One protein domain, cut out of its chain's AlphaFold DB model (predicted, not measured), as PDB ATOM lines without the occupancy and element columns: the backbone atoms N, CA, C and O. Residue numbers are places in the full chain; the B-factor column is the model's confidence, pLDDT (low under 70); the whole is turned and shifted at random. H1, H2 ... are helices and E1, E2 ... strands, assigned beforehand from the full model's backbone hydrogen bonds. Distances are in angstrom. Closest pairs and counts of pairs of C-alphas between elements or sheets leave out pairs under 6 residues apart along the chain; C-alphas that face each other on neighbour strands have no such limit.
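Overview. This is residues 6 to 124 of the 237 residues of the protein "NAD(P)-dependent oxidoreductase" of Acidimicrobiia bacterium (UniProt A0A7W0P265). A ribbon of two antiparallel strands, E1 and E2, lies near the middle of an elongated shape, with the short helix H4 packed on it and H5 near one end of E1. H3, H2 and H1 lead away to one end of the longest axis, while H6 lies at the other end. The printed part has 119 residues with six named helices and two named strands, in the order H1 H2 H3 H4 H5 E1 H6 E2, and is mostly helix. It is only just loose, close to compact, with a radius of gyration of the C-alphas of 16.6 A and spans of 53 by 28 by 26 A.

Arrangement. E1, residues 88 to 93, and E2, residues 113 to 118, are antiparallel at 157 degrees; N 90 and O 116 are 2.9 A apart, within hydrogen-bond range. The closest C-alphas of E2 and H4, residues 58 to 64, are those of Leu 113 and Pro 62, 5.5 A apart. For H5, residues 67 to 72, and E1 they are those of Ala 67 and His 93, 6.8 A apart. For H6, residues 97 to 105, and E2 they are those of Leu 103 and His 114, 7.9 A apart. H3, residues 28 to 41, is apart from both strands. H2, residues 18 to 25, is close to H3 but not clearly touching, with C-alphas 23 and 29 5.7 A apart. H1, residues 6 to 13, touches H2, with C-alphas 11 and 18 5.2 A apart; at 72 degrees they are only just about perpendicular. Every O i to N i+4 pair is within hydrogen-bond range in H3, H5 and H6, but 3 of 4 in H1, 3 of 4 in H2 and 0 of 3 in H4, where 3 of 4 O i to N i+3 pairs are.

Along the chain. H1 begins at C-alpha 6 (-58.595, 37.070, 157.730), and E2 ends at C-alpha 118 (-49.745, 41.275, 187.019). H3 is 20.2 A long, E1 17.2 A and E2 17.0 A.

Size, cuts and confidence. The two C-alphas farthest apart, of Ile 8 and Glu 98, are 53.4 A apart. The links H3 to H4 and H5 to E1 are long; residues 53 to 54 of the first pair with residues 79 to 80 of the second, parallel. The printed part has no cut, and no printed residue is under 70 in pLDDT.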
ATOM      1  N   THR A   6     -57.819  36.144 156.896       95.75
ATOM      2  CA  THR A   6     -58.595  37.070 157.730       95.75
ATOM      3  C   THR A   6     -57.720  37.928 158.646       95.75
ATOM      4  O   THR A   6     -58.200  38.944 159.155       95.75
ATOM      5  N   GLN A   7     -56.458  37.543 158.886       96.31
ATOM      6  CA  GLN A   7     -55.517  38.286 159.730       96.31
ATOM      7  C   GLN A   7     -54.505  39.142 158.951       96.31
ATOM      8  O   GLN A   7     -53.755  39.883 159.587       96.31
ATOM      9  N   ILE A   8     -54.497  39.126 157.608       95.44
ATOM     10  CA  ILE A   8     -53.526  39.883 156.787       95.44
ATOM     11  C   ILE A   8     -53.503  41.373 157.149       95.44
ATOM     12  O   ILE A   8     -52.435  41.925 157.407       95.44
ATOM     13  N   ALA A   9     -54.667  42.028 157.194       94.44
ATOM     14  CA  ALA A   9     -54.746  43.472 157.433       94.44
ATOM     15  C   ALA A   9     -54.224  43.863 158.827       94.44
ATOM     16  O   ALA A   9     -53.467  44.826 158.978       94.44
ATOM     17  N   PHE A  10     -54.586  43.081 159.848       92.75
ATOM     18  CA  PHE A  10     -54.099  43.289 161.208       92.75
ATOM     19  C   PHE A  10     -52.590  43.043 161.294       92.75
ATOM     20  O   PHE A  10     -51.855  43.875 161.816       92.75
ATOM     21  N   ALA A  11     -52.110  41.939 160.721       94.12
ATOM     22  CA  ALA A  11     -50.700  41.582 160.740       94.12
ATOM     23  C   ALA A  11     -49.829  42.631 160.028       94.12
ATOM     24  O   ALA A  11     -48.799  43.030 160.567       94.12
ATOM     25  N   ALA A  12     -50.278  43.152 158.882       95.06
ATOM     26  CA  ALA A  12     -49.591  44.215 158.149       95.06
ATOM     27  C   ALA A  12     -49.460  45.508 158.969       95.06
ATOM     28  O   ALA A  12     -48.411  46.145 158.939       95.06
ATOM     29  N   THR A  13     -50.491  45.858 159.748       94.94
ATOM     30  CA  THR A  13     -50.480  47.046 160.625       94.94
ATOM     31  C   THR A  13     -49.344  46.989 161.653       94.94
ATOM     32  O   THR A  13     -48.767  48.018 161.992       94.94
ATOM     33  N   TRP A  14     -48.993  45.788 162.119       90.69
ATOM     34  CA  TRP A  14     -48.023  45.574 163.197       90.69
ATOM     35  C   TRP A  14     -46.718  44.904 162.740       90.69
ATOM     36  O   TRP A  14     -45.914  44.503 163.582       90.69
ATOM     37  N   GLY A  15     -46.508  44.748 161.428       93.06
ATOM     38  CA  GLY A  15     -45.333  44.063 160.874       93.06
ATOM     39  C   GLY A  15     -45.216  42.595 161.305       93.06
ATOM     40  O   GLY A  15     -44.111  42.086 161.476       93.06
ATOM     41  N   GLN A  16     -46.347  41.927 161.531       93.50
ATOM     42  CA  GLN A  16     -46.421  40.553 162.023       93.50
ATOM     43  C   GLN A  16     -46.668  39.542 160.900       93.50
ATOM     44  O   GLN A  16     -47.125  39.877 159.808       93.50
ATOM     45  N   ASN A  17     -46.411  38.266 161.191       94.75
ATOM     46  CA  ASN A  17     -46.789  37.164 160.312       94.75
ATOM     47  C   ASN A  17     -48.303  36.859 160.460       94.75
ATOM     48  O   ASN A  17     -48.752  36.622 161.586       94.75
ATOM     49  N   PRO A  18     -49.101  36.810 159.373       95.31
ATOM     50  CA  PRO A  18     -50.539  36.535 159.455       95.31
ATOM     51  C   PRO A  18     -50.893  35.184 160.085       95.31
ATOM     52  O   PRO A  18     -51.852  35.106 160.846       95.31
ATOM     53  N   ARG A  19     -50.096  34.135 159.841       95.00
ATOM     54  CA  ARG A  19     -50.277  32.817 160.474       95.00
ATOM     55  C   ARG A  19     -50.052  32.891 161.981       95.00
ATOM     56  O   ARG A  19     -50.814  32.317 162.751       95.00
ATOM     57  N   PHE A  20     -49.053  33.661 162.414       93.06
ATOM     58  CA  PHE A  20     -48.833  33.910 163.836       93.06
ATOM     59  C   PHE A  20     -50.046  34.624 164.445       93.06
ATOM     60  O   PHE A  20     -50.606  34.124 165.414       93.06
ATOM     61  N   MET A  21     -50.534  35.703 163.819       95.12
ATOM     62  CA  MET A  21     -51.733  36.440 164.260       95.12
ATOM     63  C   MET A  21     -52.992  35.567 164.306       95.12
ATOM     64  O   MET A  21     -53.771  35.661 165.256       95.12
ATOM     65  N   ALA A  22     -53.166  34.672 163.334       95.69
ATOM     66  CA  ALA A  22     -54.282  33.736 163.305       95.69
ATOM     67  C   ALA A  22     -54.303  32.817 164.534       95.69
ATOM     68  O   ALA A  22     -55.373  32.633 165.102       95.69
ATOM     69  N   SER A  23     -53.142  32.347 165.008       94.00
ATOM     70  CA  SER A  23     -53.055  31.490 166.205       94.00
ATOM     71  C   SER A  23     -53.425  32.184 167.525       94.00
ATOM     72  O   SER A  23     -53.784  31.524 168.502       94.00
ATOM     73  N   PHE A  24     -53.335  33.519 167.579       92.94
ATOM     74  CA  PHE A  24     -53.871  34.287 168.707       92.94
ATOM     75  C   PHE A  24     -55.377  34.423 168.578       92.94
ATOM     76  O   PHE A  24     -56.108  34.234 169.544       92.94
ATOM     77  N   ALA A  25     -55.831  34.766 167.374       93.56
ATOM     78  CA  ALA A  25     -57.222  35.092 167.125       93.56
ATOM     79  C   ALA A  25     -58.138  33.855 167.168       93.56
ATOM     80  O   ALA A  25     -59.300  33.987 167.544       93.56
ATOM     81  N   ASP A  26     -57.639  32.671 166.797       95.50
ATOM     82  CA  ASP A  26     -58.378  31.403 166.873       95.50
ATOM     83  C   ASP A  26     -58.328  30.730 168.258       95.50
ATOM     84  O   ASP A  26     -58.955  29.694 168.448       95.50
ATOM     85  N   GLY A  27     -57.614  31.321 169.225       95.88
ATOM     86  CA  GLY A  27     -57.528  30.829 170.601       95.88
ATOM     87  C   GLY A  27     -56.486  29.734 170.841       95.88
ATOM     88  O   GLY A  27     -56.241  29.391 171.997       95.88
ATOM     89  N   THR A  28     -55.801  29.231 169.811       97.56
ATOM     90  CA  THR A  28     -54.829  28.127 169.947       97.56
ATOM     91  C   THR A  28     -53.681  28.474 170.899       97.56
ATOM     92  O   THR A  28     -53.280  27.671 171.751       97.56
ATOM     93  N   LYS A  29     -53.156  29.700 170.799       95.69
ATOM     94  CA  LYS A  29     -52.102  30.191 171.697       95.69
ATOM     95  C   LYS A  29     -52.592  30.271 173.142       95.69
ATOM     96  O   LYS A  29     -51.895  29.821 174.046       95.69
ATOM     97  N   LEU A  30     -53.793  30.806 173.351       96.19
ATOM     98  CA  LEU A  30     -54.409  30.918 174.675       96.19
ATOM     99  C   LEU A  30     -54.629  29.535 175.303       96.19
ATOM    100  O   LEU A  30     -54.299  29.326 176.467       96.19
ATOM    101  N   ALA A  31     -55.117  28.573 174.517       98.06
ATOM    102  CA  ALA A  31     -55.278  27.196 174.961       98.06
ATOM    103  C   ALA A  31     -53.941  26.586 175.421       98.06
ATOM    104  O   ALA A  31     -53.864  25.975 176.484       98.06
ATOM    105  N   SER A  32     -52.870  26.824 174.661       97.81
ATOM    106  CA  SER A  32     -51.517  26.367 175.008       97.81
ATOM    107  C   SER A  32     -51.032  26.928 176.344       97.81
ATOM    108  O   SER A  32     -50.515  26.186 177.175       97.81
ATOM    109  N   GLU A  33     -51.218  28.227 176.577       97.19
ATOM    110  CA  GLU A  33     -50.806  28.869 177.829       97.19
ATOM    111  C   GLU A  33     -51.591  28.354 179.031       97.19
ATOM    112  O   GLU A  33     -50.999  28.051 180.067       97.19
ATOM    113  N   CYS A  34     -52.907  28.187 178.892       98.12
ATOM    114  CA  CYS A  34     -53.736  27.655 179.966       98.12
ATOM    115  C   CYS A  34     -53.410  26.188 180.281       98.12
ATOM    116  O   CYS A  34     -53.372  25.813 181.450       98.12
ATOM    117  N   ALA A  35     -53.112  25.368 179.268       98.50
ATOM    118  CA  ALA A  35     -52.662  23.994 179.481       98.50
ATOM    119  C   ALA A  35     -51.306  23.939 180.208       98.50
ATOM    120  O   ALA A  35     -51.130  23.116 181.104       98.50
ATOM    121  N   ILE A  36     -50.369  24.839 179.880       98.06
ATOM    122  CA  ILE A  36     -49.095  24.973 180.605       98.06
ATOM    123  C   ILE A  36     -49.347  25.317 182.078       98.06
ATOM    124  O   ILE A  36     -48.765  24.675 182.951       98.06
ATOM    125  N   LEU A  37     -50.226  26.287 182.360       97.94
ATOM    126  CA  LEU A  37     -50.582  26.651 183.734       97.94
ATOM    127  C   LEU A  37     -51.214  25.474 184.477       97.94
ATOM    128  O   LEU A  37     -50.753  25.148 185.564       97.94
ATOM    129  N   GLY A  38     -52.211  24.806 183.889       98.12
ATOM    130  CA  GLY A  38     -52.877  23.673 184.533       98.12
ATOM    131  C   GLY A  38     -51.917  22.518 184.805       98.12
ATOM    132  O   GLY A  38     -51.896  21.988 185.909       98.12
ATOM    133  N   ASN A  39     -51.032  22.192 183.862       98.19
ATOM    134  CA  ASN A  39     -50.027  21.143 184.053       98.19
ATOM    135  C   ASN A  39     -48.945  21.511 185.085       98.19
ATOM    136  O   ASN A  39     -48.350  20.616 185.684       98.19
ATOM    137  N   ALA A  40     -48.699  22.802 185.322       97.62
ATOM    138  CA  ALA A  40     -47.766  23.289 186.341       97.62
ATOM    139  C   ALA A  40     -48.398  23.486 187.732       97.62
ATOM    140  O   ALA A  40     -47.672  23.722 188.697       97.62
ATOM    141  N   THR A  41     -49.726  23.412 187.854       96.94
ATOM    142  CA  THR A  41     -50.447  23.630 189.124       96.94
ATOM    143  C   THR A  41     -51.375  22.485 189.524       96.94
ATOM    144  O   THR A  41     -51.869  22.472 190.647       96.94
ATOM    145  N   GLY A  42     -51.651  21.542 188.620       96.88
ATOM    146  CA  GLY A  42     -52.677  20.511 188.789       96.88
ATOM    147  C   GLY A  42     -54.108  21.030 188.594       96.88
ATOM    148  O   GLY A  42     -55.068  20.303 188.842       96.88
ATOM    149  N   PHE A  43     -54.286  22.287 188.175       97.88
ATOM    150  CA  PHE A  43     -55.610  22.892 188.041       97.88
ATOM    151  C   PHE A  43     -56.313  22.387 186.779       97.88
ATOM    152  O   PHE A  43     -55.713  22.261 185.712       97.88
ATOM    153  N   GLY A  44     -57.616  22.131 186.901       98.12
ATOM    154  CA  GLY A  44     -58.445  21.672 185.791       98.12
ATOM    155  C   GLY A  44     -59.034  22.818 184.968       98.12
ATOM    156  O   GLY A  44     -58.689  23.987 185.121       98.12
ATOM    157  N   ILE A  45     -60.011  22.477 184.135       98.50
ATOM    158  CA  ILE A  45     -60.869  23.425 183.413       98.50
ATOM    159  C   ILE A  45     -62.333  23.107 183.719       98.50
ATOM    160  O   ILE A  45     -62.656  22.019 184.194       98.50
ATOM    161  N   TRP A  46     -63.229  24.063 183.484       97.62
ATOM    162  CA  TRP A  46     -64.666  23.841 183.674       97.62
ATOM    163  C   TRP A  46     -65.301  23.015 182.555       97.62
ATOM    164  O   TRP A  46     -66.241  22.267 182.800       97.62
ATOM    165  N   GLN A  47     -64.811  23.189 181.330       97.75
ATOM    166  CA  GLN A  47     -65.311  22.546 180.119       97.75
ATOM    167  C   GLN A  47     -64.251  22.645 179.018       97.75
ATOM    168  O   GLN A  47     -63.359  23.496 179.110       97.75
ATOM    169  N   ARG A  48     -64.373  21.828 177.963       98.31
ATOM    170  CA  ARG A  48     -63.549  21.933 176.747       98.31
ATOM    171  C   ARG A  48     -63.517  23.377 176.243       98.31
ATOM    172  O   ARG A  48     -64.563  23.996 176.069       98.31
ATOM    173  N   GLY A  49     -62.320  23.905 176.012       97.69
ATOM    174  CA  GLY A  49     -62.115  25.286 175.568       97.69
ATOM    175  C   GLY A  49     -62.243  26.356 176.660       97.69
ATOM    176  O   GLY A  49     -62.070  27.532 176.349       97.69
ATOM    177  N   MET A  50     -62.461  25.961 177.923       98.12
ATOM    178  CA  MET A  50     -62.662  26.853 179.077       98.12
ATOM    179  C   MET A  50     -63.967  27.684 178.974       98.12
ATOM    180  O   MET A  50     -64.722  27.559 178.006       98.12
ATOM    181  N   ARG A  51     -64.319  28.468 180.004       97.19
ATOM    182  CA  ARG A  51     -65.547  29.293 180.014       97.19
ATOM    183  C   ARG A  51     -65.356  30.630 179.298       97.19
ATOM    184  O   ARG A  51     -66.282  31.056 178.616       97.19
ATOM    185  N   GLY A  52     -64.201  31.284 179.444       96.44
ATOM    186  CA  GLY A  52     -63.925  32.590 178.841       96.44
ATOM    187  C   GLY A  52     -64.849  33.692 179.359       96.44
ATOM    188  O   GLY A  52     -65.809  34.086 178.698       96.44
ATOM    189  N   PHE A  53     -64.577  34.219 180.552       96.50
ATOM    190  CA  PHE A  53     -65.466  35.186 181.202       96.50
ATOM    191  C   PHE A  53     -65.429  36.552 180.505       96.50
ATOM    192  O   PHE A  53     -64.438  37.272 180.598       96.50
ATOM    193  N   ALA A  54     -66.516  36.940 179.834       96.31
ATOM    194  CA  ALA A  54     -66.657  38.268 179.238       96.31
ATOM    195  C   ALA A  54     -66.970  39.322 180.312       96.31
ATOM    196  O   ALA A  54     -68.084  39.369 180.842       96.31
ATOM    197  N   ILE A  55     -65.979  40.153 180.631       96.00
ATOM    198  CA  ILE A  55     -66.040  41.189 181.672       96.00
ATOM    199  C   ILE A  55     -65.227  42.417 181.233       96.00
ATOM    200  O   ILE A  55     -64.228  42.251 180.533       96.00
ATOM    201  N   PRO A  56     -65.628  43.642 181.616       95.75
ATOM    202  CA  PRO A  56     -64.910  44.856 181.232       95.75
ATOM    203  C   PRO A  56     -63.645  45.075 182.068       95.75
ATOM    204  O   PRO A  56     -62.640  45.546 181.538       95.75
ATOM    205  N   GLU A  57     -63.653  44.697 183.347       95.25
ATOM    206  CA  GLU A  57     -62.501  44.801 184.235       95.25
ATOM    207  C   GLU A  57     -62.246  43.474 184.940       95.25
ATOM    208  O   GLU A  57     -63.166  42.768 185.350       95.25
ATOM    209  N   ILE A  58     -60.973  43.125 185.125       94.75
ATOM    210  CA  ILE A  58     -60.603  41.876 185.802       94.75
ATOM    211  C   ILE A  58     -61.075  41.835 187.267       94.75
ATOM    212  O   ILE A  58     -61.291  40.757 187.820       94.75
ATOM    213  N   GLY A  59     -61.291  43.011 187.869       94.12
ATOM    214  CA  GLY A  59     -61.894  43.194 189.191       94.12
ATOM    215  C   GLY A  59     -63.317  42.645 189.313       94.12
ATOM    216  O   GLY A  59     -63.732  42.310 190.418       94.12
ATOM    217  N   ASP A  60     -64.029  42.480 188.195       94.81
ATOM    218  CA  ASP A  60     -65.403  41.968 188.166       94.81
ATOM    219  C   ASP A  60     -65.471  40.434 188.182       94.81
ATOM    220  O   ASP A  60     -66.536  39.853 188.410       94.81
ATOM    221  N   LEU A  61     -64.344  39.756 187.929       95.75
ATOM    222  CA  LEU A  61     -64.291  38.299 187.814       95.75
ATOM    223  C   LEU A  61     -64.765  37.565 189.083       95.75
ATOM    224  O   LEU A  61     -65.537  36.617 188.932       95.75
ATOM    225  N   PRO A  62     -64.388  37.967 190.317       95.88
ATOM    226  CA  PRO A  62     -64.841  37.296 191.537       95.88
ATOM    227  C   PRO A  62     -66.365  37.142 191.640       95.88
ATOM    228  O   PRO A  62     -66.839  36.109 192.097       95.88
ATOM    229  N   ALA A  63     -67.142  38.114 191.144       94.62
ATOM    230  CA  ALA A  63     -68.606  38.068 191.168       94.62
ATOM    231  C   ALA A  63     -69.218  37.047 190.184       94.62
ATOM    232  O   ALA A  63     -70.426  36.806 190.207       94.62
ATOM    233  N   LYS A  64     -68.410  36.461 189.290       95.69
ATOM    234  CA  LYS A  64     -68.813  35.420 188.328       95.69
ATOM    235  C   LYS A  64     -68.449  34.008 188.786       95.69
ATOM    236  O   LYS A  64     -68.719  33.055 188.055       95.69
ATOM    237  N   LEU A  65     -67.809  33.877 189.945       96.69
ATOM    238  CA  LEU A  65     -67.208  32.638 190.418       96.69
ATOM    239  C   LEU A  65     -67.889  32.150 191.697       96.69
ATOM    240  O   LEU A  65     -68.289  32.942 192.546       96.69
ATOM    241  N   ASP A  66     -67.969  30.831 191.844       95.50
ATOM    242  CA  ASP A  66     -68.379  30.183 193.087       95.50
ATOM    243  C   ASP A  66     -67.127  29.756 193.867       95.50
ATOM    244  O   ASP A  66     -66.315  28.955 193.396       95.50
ATOM    245  N   ALA A  67     -66.960  30.303 195.072       95.31
ATOM    246  CA  ALA A  67     -65.824  29.988 195.931       95.31
ATOM    247  C   ALA A  67     -65.766  28.500 196.307       95.31
ATOM    248  O   ALA A  67     -64.680  27.925 196.362       95.31
ATOM    249  N   SER A  68     -66.918  27.869 196.542       95.62
ATOM    250  CA  SER A  68     -66.990  26.456 196.915       95.62
ATOM    251  C   SER A  68     -66.578  25.544 195.758       95.62
ATOM    252  O   SER A  68     -65.851  24.574 195.975       95.62
ATOM    253  N   GLU A  69     -66.947  25.905 194.524       95.62
ATOM    254  CA  GLU A  69     -66.535  25.201 193.305       95.62
ATOM    255  C   GLU A  69     -65.007  25.243 193.135       95.62
ATOM    256  O   GLU A  69     -64.376  24.214 192.886       95.62
ATOM    257  N   LEU A  70     -64.402  26.423 193.323       94.44
ATOM    258  CA  LEU A  70     -62.956  26.619 193.176       94.44
ATOM    259  C   LEU A  70     -62.137  25.941 194.277       94.44
ATOM    260  O   LEU A  70     -61.062  25.414 193.991       94.44
ATOM    261  N   LEU A  71     -62.631  25.943 195.518       94.69
ATOM    262  CA  LEU A  71     -61.978  25.255 196.636       94.69
ATOM    263  C   LEU A  71     -62.034  23.732 196.486       94.69
ATOM    264  O   LEU A  71     -61.089  23.051 196.880       94.69
ATOM    265  N   ALA A  72     -63.120  23.196 195.922       96.56
ATOM    266  CA  ALA A  72     -63.250  21.763 195.671       96.56
ATOM    267  C   ALA A  72     -62.356  21.298 194.514       96.56
ATOM    268  O   ALA A  72     -61.763  20.224 194.581       96.56
ATOM    269  N   ALA A  73     -62.267  22.096 193.447       96.19
ATOM    270  CA  ALA A  73     -61.430  21.786 192.301       96.19
ATOM    271  C   ALA A  73     -60.972  23.085 191.616       96.19
ATOM    272  O   ALA A  73     -61.764  23.691 190.886       96.19
ATOM    273  N   PRO A  74     -59.705  23.498 191.774       97.19
ATOM    274  CA  PRO A  74     -59.208  24.738 191.193       97.19
ATOM    275  C   PRO A  74     -59.143  24.670 189.661       97.19
ATOM    276  O   PRO A  74     -59.134  23.589 189.058       97.19
ATOM    277  N   LYS A  75     -59.160  25.847 189.028       98.00
ATOM    278  CA  LYS A  75     -59.392  26.000 187.586       98.00
ATOM    279  C   LYS A  75     -58.420  26.984 186.942       98.00
ATOM    280  O   LYS A  75     -58.028  27.964 187.570       98.00
ATOM    281  N   VAL A  76     -58.088  26.739 185.676       98.25
ATOM    282  CA  VAL A  76     -57.437  27.701 184.773       98.25
ATOM    283  C   VAL A  76     -58.444  28.158 183.723       98.25
ATOM    284  O   VAL A  76     -59.164  27.341 183.151       98.25
ATOM    285  N   ASP A  77     -58.500  29.467 183.480       97.94
ATOM    286  CA  ASP A  77     -59.396  30.089 182.502       97.94
ATOM    287  C   ASP A  77     -58.887  31.492 182.136       97.94
ATOM    288  O   ASP A  77     -57.833  31.929 182.603       97.94
ATOM    289  N   TYR A  78     -59.637  32.205 181.304       97.00
ATOM    290  CA  TYR A  78     -59.297  33.514 180.775       97.00
ATOM    291  C   TYR A  78     -60.470  34.493 180.881       97.00
ATOM    292  O   TYR A  78     -61.633  34.110 181.033       97.00
ATOM    293  N   ALA A  79     -60.151  35.782 180.783       96.25
ATOM    294  CA  ALA A  79     -61.129  36.859 180.743       96.25
ATOM    295  C   ALA A  79     -61.142  37.507 179.352       96.25
ATOM    296  O   ALA A  79     -60.096  37.829 178.789       96.25
ATOM    297  N   LEU A  80     -62.334  37.699 178.795       94.56
ATOM    298  CA  LEU A  80     -62.563  38.274 177.474       94.56
ATOM    299  C   LEU A  80     -62.899  39.758 177.587       94.56
ATOM    300  O   LEU A  80     -63.926  40.122 178.155       94.56
ATOM    301  N   GLY A  81     -62.053  40.603 176.994       92.44
ATOM    302  CA  GLY A  81     -62.269  42.054 176.934       92.44
ATOM    303  C   GLY A  81     -61.914  42.815 178.214       92.44
ATOM    304  O   GLY A  81     -62.111  44.026 178.256       92.44
ATOM    305  N   ALA A  82     -61.367  42.129 179.220       94.56
ATOM    306  CA  ALA A  82     -61.047  42.718 180.510       94.56
ATOM    307  C   ALA A  82     -59.845  43.670 180.439       94.56
ATOM    308  O   ALA A  82     -58.812  43.349 179.845       94.56
ATOM    309  N   ALA A  83     -59.946  44.814 181.113       92.62
ATOM    310  CA  ALA A  83     -58.807  45.643 181.473       92.62
ATOM    311  C   ALA A  83     -58.162  45.136 182.783       92.62
ATOM    312  O   ALA A  83     -58.882  44.738 183.708       92.62
ATOM    313  N   PRO A  84     -56.821  45.171 182.907       89.94
ATOM    314  CA  PRO A  84     -55.842  45.510 181.872       89.94
ATOM    315  C   PRO A  84     -55.760  44.416 180.795       89.94
ATOM    316  O   PRO A  84     -55.749  43.231 181.107       89.94
ATOM    317  N   GLY A  85     -55.650  44.816 179.522       85.69
ATOM    318  CA  GLY A  85     -55.691  43.895 178.371       85.69
ATOM    319  C   GLY A  85     -54.434  43.039 178.160       85.69
ATOM    320  O   GLY A  85     -54.299  42.392 177.124       85.69
ATOM    321  N   ALA A  86     -53.491  43.066 179.101       89.00
ATOM    322  CA  ALA A  86     -52.260  42.292 179.064       89.00
ATOM    323  C   ALA A  86     -51.882  41.814 180.468       89.00
ATOM    324  O   ALA A  86     -52.164  42.479 181.465       89.00
ATOM    325  N   GLY A  87     -51.174  40.684 180.520       93.44
ATOM    326  CA  GLY A  87     -50.686  40.109 181.768       93.44
ATOM    327  C   GLY A  87     -51.456  38.862 182.185       93.44
ATOM    328  O   GLY A  87     -51.962  38.136 181.335       93.44
ATOM    329  N   GLY A  88     -51.496  38.606 183.489       95.56
ATOM    330  CA  GLY A  88     -52.163  37.445 184.073       95.56
ATOM    331  C   GLY A  88     -52.762  37.766 185.437       95.56
ATOM    332  O   GLY A  88     -52.474  38.813 186.027       95.56
ATOM    333  N   PHE A  89     -53.602  36.863 185.934       96.94
ATOM    334  CA  PHE A  89     -54.295  37.030 187.204       96.94
ATOM    335  C   PHE A  89     -54.365  35.719 187.988       96.94
ATOM    336  O   PHE A  89     -54.262  34.632 187.425       96.94
ATOM    337  N   VAL A  90     -54.573  35.844 189.295       97.25
ATOM    338  CA  VAL A  90     -54.932  34.752 190.201       97.25
ATOM    339  C   VAL A  90     -56.137  35.206 191.011       97.25
ATOM    340  O   VAL A  90     -56.146  36.319 191.535       97.25
ATOM    341  N   VAL A  91     -57.146  34.345 191.121       97.19
ATOM    342  CA  VAL A  91     -58.244  34.528 192.074       97.19
ATOM    343  C   VAL A  91     -57.953  33.656 193.288       97.19
ATOM    344  O   VAL A  91     -57.747  32.453 193.149       97.19
ATOM    345  N   ALA A  92     -57.916  34.266 194.468       95.88
ATOM    346  CA  ALA A  92     -57.651  33.587 195.728       95.88
ATOM    347  C   ALA A  92     -58.840  33.734 196.681       95.88
ATOM    348  O   ALA A  92     -59.499  34.775 196.711       95.88
ATOM    349  N   HIS A  93     -59.092  32.692 197.468       96.25
ATOM    350  CA  HIS A  93     -60.103  32.690 198.516       96.25
ATOM    351  C   HIS A  93     -59.477  33.039 199.874       96.25
ATOM    352  O   HIS A  93     -58.527  32.379 200.297       96.25
ATOM    353  N   GLU A  94     -60.038  34.019 200.582       95.44
ATOM    354  CA  GLU A  94     -59.717  34.316 201.981       95.44
ATOM    355  C   GLU A  94     -60.875  33.884 202.886       95.44
ATOM    356  O   GLU A  94     -61.948  34.486 202.879       95.44
ATOM    357  N   GLY A  95     -60.640  32.829 203.668       93.00
ATOM    358  CA  GLY A  95     -61.641  32.257 204.570       93.00
ATOM    359  C   GLY A  95     -61.698  32.904 205.954       93.00
ATOM    360  O   GLY A  95     -62.676  32.694 206.663       93.00
ATOM    361  N   GLU A  96     -60.677  33.671 206.355       94.75
ATOM    362  CA  GLU A  96     -60.642  34.335 207.659       94.75
ATOM    363  C   GLU A  96     -61.343  35.706 207.589       94.75
ATOM    364  O   GLU A  96     -60.855  36.603 206.887       94.75
ATOM    365  N   PRO A  97     -62.442  35.930 208.339       90.94
ATOM    366  CA  PRO A  97     -63.239  37.152 208.223       90.94
ATOM    367  C   PRO A  97     -62.449  38.446 208.449       90.94
ATOM    368  O   PRO A  97     -62.677  39.430 207.749       90.94
ATOM    369  N   GLU A  98     -61.497  38.466 209.386       94.12
ATOM    370  CA  GLU A  98     -60.705  39.674 209.671       94.12
ATOM    371  C   GLU A  98     -59.696  40.000 208.558       94.12
ATOM    372  O   GLU A  98     -59.464  41.173 208.239       94.12
ATOM    373  N   ARG A  99     -59.138  38.980 207.894       94.75
ATOM    374  CA  ARG A  99     -58.285  39.190 206.715       94.75
ATOM    375  C   ARG A  99     -59.110  39.610 205.504       94.75
ATOM    376  O   ARG A  99     -58.720  40.553 204.823       94.75
ATOM    377  N   SER A 100     -60.281  39.007 205.300       90.25
ATOM    378  CA  SER A 100     -61.221  39.405 204.245       90.25
ATOM    379  C   SER A 100     -61.662  40.871 204.406       90.25
ATOM    380  O   SER A 100     -61.557  41.660 203.465       90.25
ATOM    381  N   LYS A 101     -62.004  41.303 205.632       91.81
ATOM    382  CA  LYS A 101     -62.266  42.720 205.958       91.81
ATOM    383  C   LYS A 101     -61.076  43.629 205.648       91.81
ATOM    384  O   LYS A 101     -61.264  44.729 205.129       91.81
ATOM    385  N   SER A 102     -59.857  43.182 205.952       95.38
ATOM    386  CA  SER A 102     -58.634  43.943 205.666       95.38
ATOM    387  C   SER A 102     -58.407  44.101 204.159       95.38
ATOM    388  O   SER A 102     -58.116  45.200 203.693       95.38
ATOM    389  N   LEU A 103     -58.606  43.036 203.378       94.94
ATOM    390  CA  LEU A 103     -58.531  43.076 201.916       94.94
ATOM    391  C   LEU A 103     -59.601  44.003 201.326       94.94
ATOM    392  O   LEU A 103     -59.297  44.816 200.452       94.94
ATOM    393  N   HIS A 104     -60.823  43.964 201.859       92.81
ATOM    394  CA  HIS A 104     -61.878  44.892 201.464       92.81
ATOM    395  C   HIS A 104     -61.519  46.356 201.764       92.81
ATOM    396  O   HIS A 104     -61.663  47.228 200.901       92.81
ATOM    397  N   TYR A 105     -60.980  46.636 202.956       94.50
ATOM    398  CA  TYR A 105     -60.475  47.965 203.317       94.50
ATOM    399  C   TYR A 105     -59.407  48.456 202.326       94.50
ATOM    400  O   TYR A 105     -59.456  49.610 201.888       94.50
ATOM    401  N   LEU A 106     -58.517  47.555 201.896       95.25
ATOM    402  CA  LEU A 106     -57.485  47.785 200.880       95.25
ATOM    403  C   LEU A 106     -58.007  47.784 199.430       95.25
ATOM    404  O   LEU A 106     -57.209  47.817 198.498       95.25
ATOM    405  N   LYS A 107     -59.332  47.801 199.227       93.12
ATOM    406  CA  LYS A 107     -59.995  47.882 197.913       93.12
ATOM    407  C   LYS A 107     -59.772  46.662 197.015       93.12
ATOM    408  O   LYS A 107     -59.872  46.772 195.799       93.12
ATOM    409  N   MET A 108     -59.568  45.488 197.609       93.00
ATOM    410  CA  MET A 108     -59.397  44.213 196.896       93.00
ATOM    411  C   MET A 108     -60.723  43.469 196.631       93.00
ATOM    412  O   MET A 108     -60.715  42.258 196.415       93.00
ATOM    413  N   GLY A 109     -61.866  44.161 196.681       90.69
ATOM    414  CA  GLY A 109     -63.206  43.569 196.549       90.69
ATOM    415  C   GLY A 109     -63.857  43.193 197.885       90.69
ATOM    416  O   GLY A 109     -63.251  43.322 198.945       90.69
ATOM    417  N   GLU A 110     -65.126  42.780 197.851       89.50
ATOM    418  CA  GLU A 110     -65.907  42.415 199.052       89.50
ATOM    419  C   GLU A 110     -65.537  41.043 199.638       89.50
ATOM    420  O   GLU A 110     -65.849  40.770 200.793       89.50
ATOM    421  N   GLY A 111     -64.818  40.213 198.877       90.31
ATOM    422  CA  GLY A 111     -64.501  38.844 199.269       90.31
ATOM    423  C   GLY A 111     -65.699  37.887 199.136       90.31
ATOM    424  O   GLY A 111     -66.764  38.276 198.658       90.31
ATOM    425  N   PRO A 112     -65.526  36.603 199.499       93.75
ATOM    426  CA  PRO A 112     -64.282  35.998 199.983       93.75
ATOM    427  C   PRO A 112     -63.269  35.718 198.859       93.75
ATOM    428  O   PRO A 112     -62.149  35.297 199.130       93.75
ATOM    429  N   LEU A 113     -63.648  35.940 197.597       96.25
ATOM    430  CA  LEU A 113     -62.752  35.848 196.449       96.25
ATOM    431  C   LEU A 113     -62.126  37.210 196.140       96.25
ATOM    432  O   LEU A 113     -62.825  38.215 196.009       96.25
ATOM    433  N   HIS A 114     -60.808  37.218 195.982       96.19
ATOM    434  CA  HIS A 114     -60.008  38.400 195.686       96.19
ATOM    435  C   HIS A 114     -59.132  38.137 194.465       96.19
ATOM    436  O   HIS A 114     -58.580  37.045 194.318       96.19
ATOM    437  N   VAL A 115     -58.991  39.132 193.590       95.88
ATOM    438  CA  VAL A 115     -58.195  39.012 192.365       95.88
ATOM    439  C   VAL A 115     -56.867  39.752 192.495       95.88
ATOM    440  O   VAL A 115     -56.815  40.906 192.914       95.88
ATOM    441  N   PHE A 116     -55.788  39.079 192.116       95.81
ATOM    442  CA  PHE A 116     -54.437  39.621 192.058       95.81
ATOM    443  C   PHE A 116     -53.985  39.618 190.612       95.81
ATOM    444  O   PHE A 116     -54.068  38.588 189.945       95.81
ATOM    445  N   THR A 117     -53.499  40.752 190.119       95.50
ATOM    446  CA  THR A 117     -53.095  40.888 188.721       95.50
ATOM    447  C   THR A 117     -51.641  41.300 188.590       95.50
ATOM    448  O   THR A 117     -51.113  42.106 189.355       95.50
ATOM    449  N   ARG A 118     -50.993  40.754 187.564       96.19
ATOM    450  CA  ARG A 118     -49.745  41.275 187.019       96.19
ATOM    451  C   ARG A 118     -50.100  41.891 185.665       96.19
ATOM    452  O   ARG A 118     -50.260  41.127 184.720       96.19
ATOM    453  N   PRO A 119     -50.246  43.224 185.542       95.19
ATOM    454  CA  PRO A 119     -50.872  43.879 184.384       95.19
ATOM    455  C   PRO A 119     -49.937  44.011 183.168       95.19
ATOM    456  O   PRO A 119     -50.107  44.884 182.321       95.19
ATOM    457  N   PHE A 120     -48.889  43.190 183.120       94.31
ATOM    458  CA  PHE A 120     -47.907  43.141 182.050       94.31
ATOM    459  C   PHE A 120     -47.174  41.798 182.075       94.31
ATOM    460  O   PHE A 120     -47.056  41.140 183.109       94.31
ATOM    461  N   HIS A 121     -46.627  41.426 180.929       93.81
ATOM    462  CA  HIS A 121     -45.556  40.447 180.795       93.81
ATOM    463  C   HIS A 121     -44.713  40.887 179.598       93.81
ATOM    464  O   HIS A 121     -45.250  41.445 178.640       93.81
ATOM    465  N   LEU A 122     -43.401  40.687 179.655       94.62
ATOM    466  CA  LEU A 122     -42.477  41.116 178.610       94.62
ATOM    467  C   LEU A 122     -41.837  39.871 177.974       94.62
ATOM    468  O   LEU A 122     -40.799  39.430 178.457       94.62
ATOM    469  N   PRO A 123     -42.427  39.292 176.906       90.56
ATOM    470  CA  PRO A 123     -42.166  37.916 176.471       90.56
ATOM    471  C   PRO A 123     -40.679  37.550 176.359       90.56
ATOM    472  O   PRO A 123     -40.103  36.952 177.263       90.56
ATOM    473  N   HIS A 124     -40.020  37.942 175.270       92.94
ATOM    474  CA  HIS A 124     -38.614  37.618 175.029       92.94
ATOM    475  C   HIS A 124     -37.658  38.411 175.938       92.94
ATOM    476  O   HIS A 124     -36.512  38.009 176.109       92.94
TER     477      HIS A 124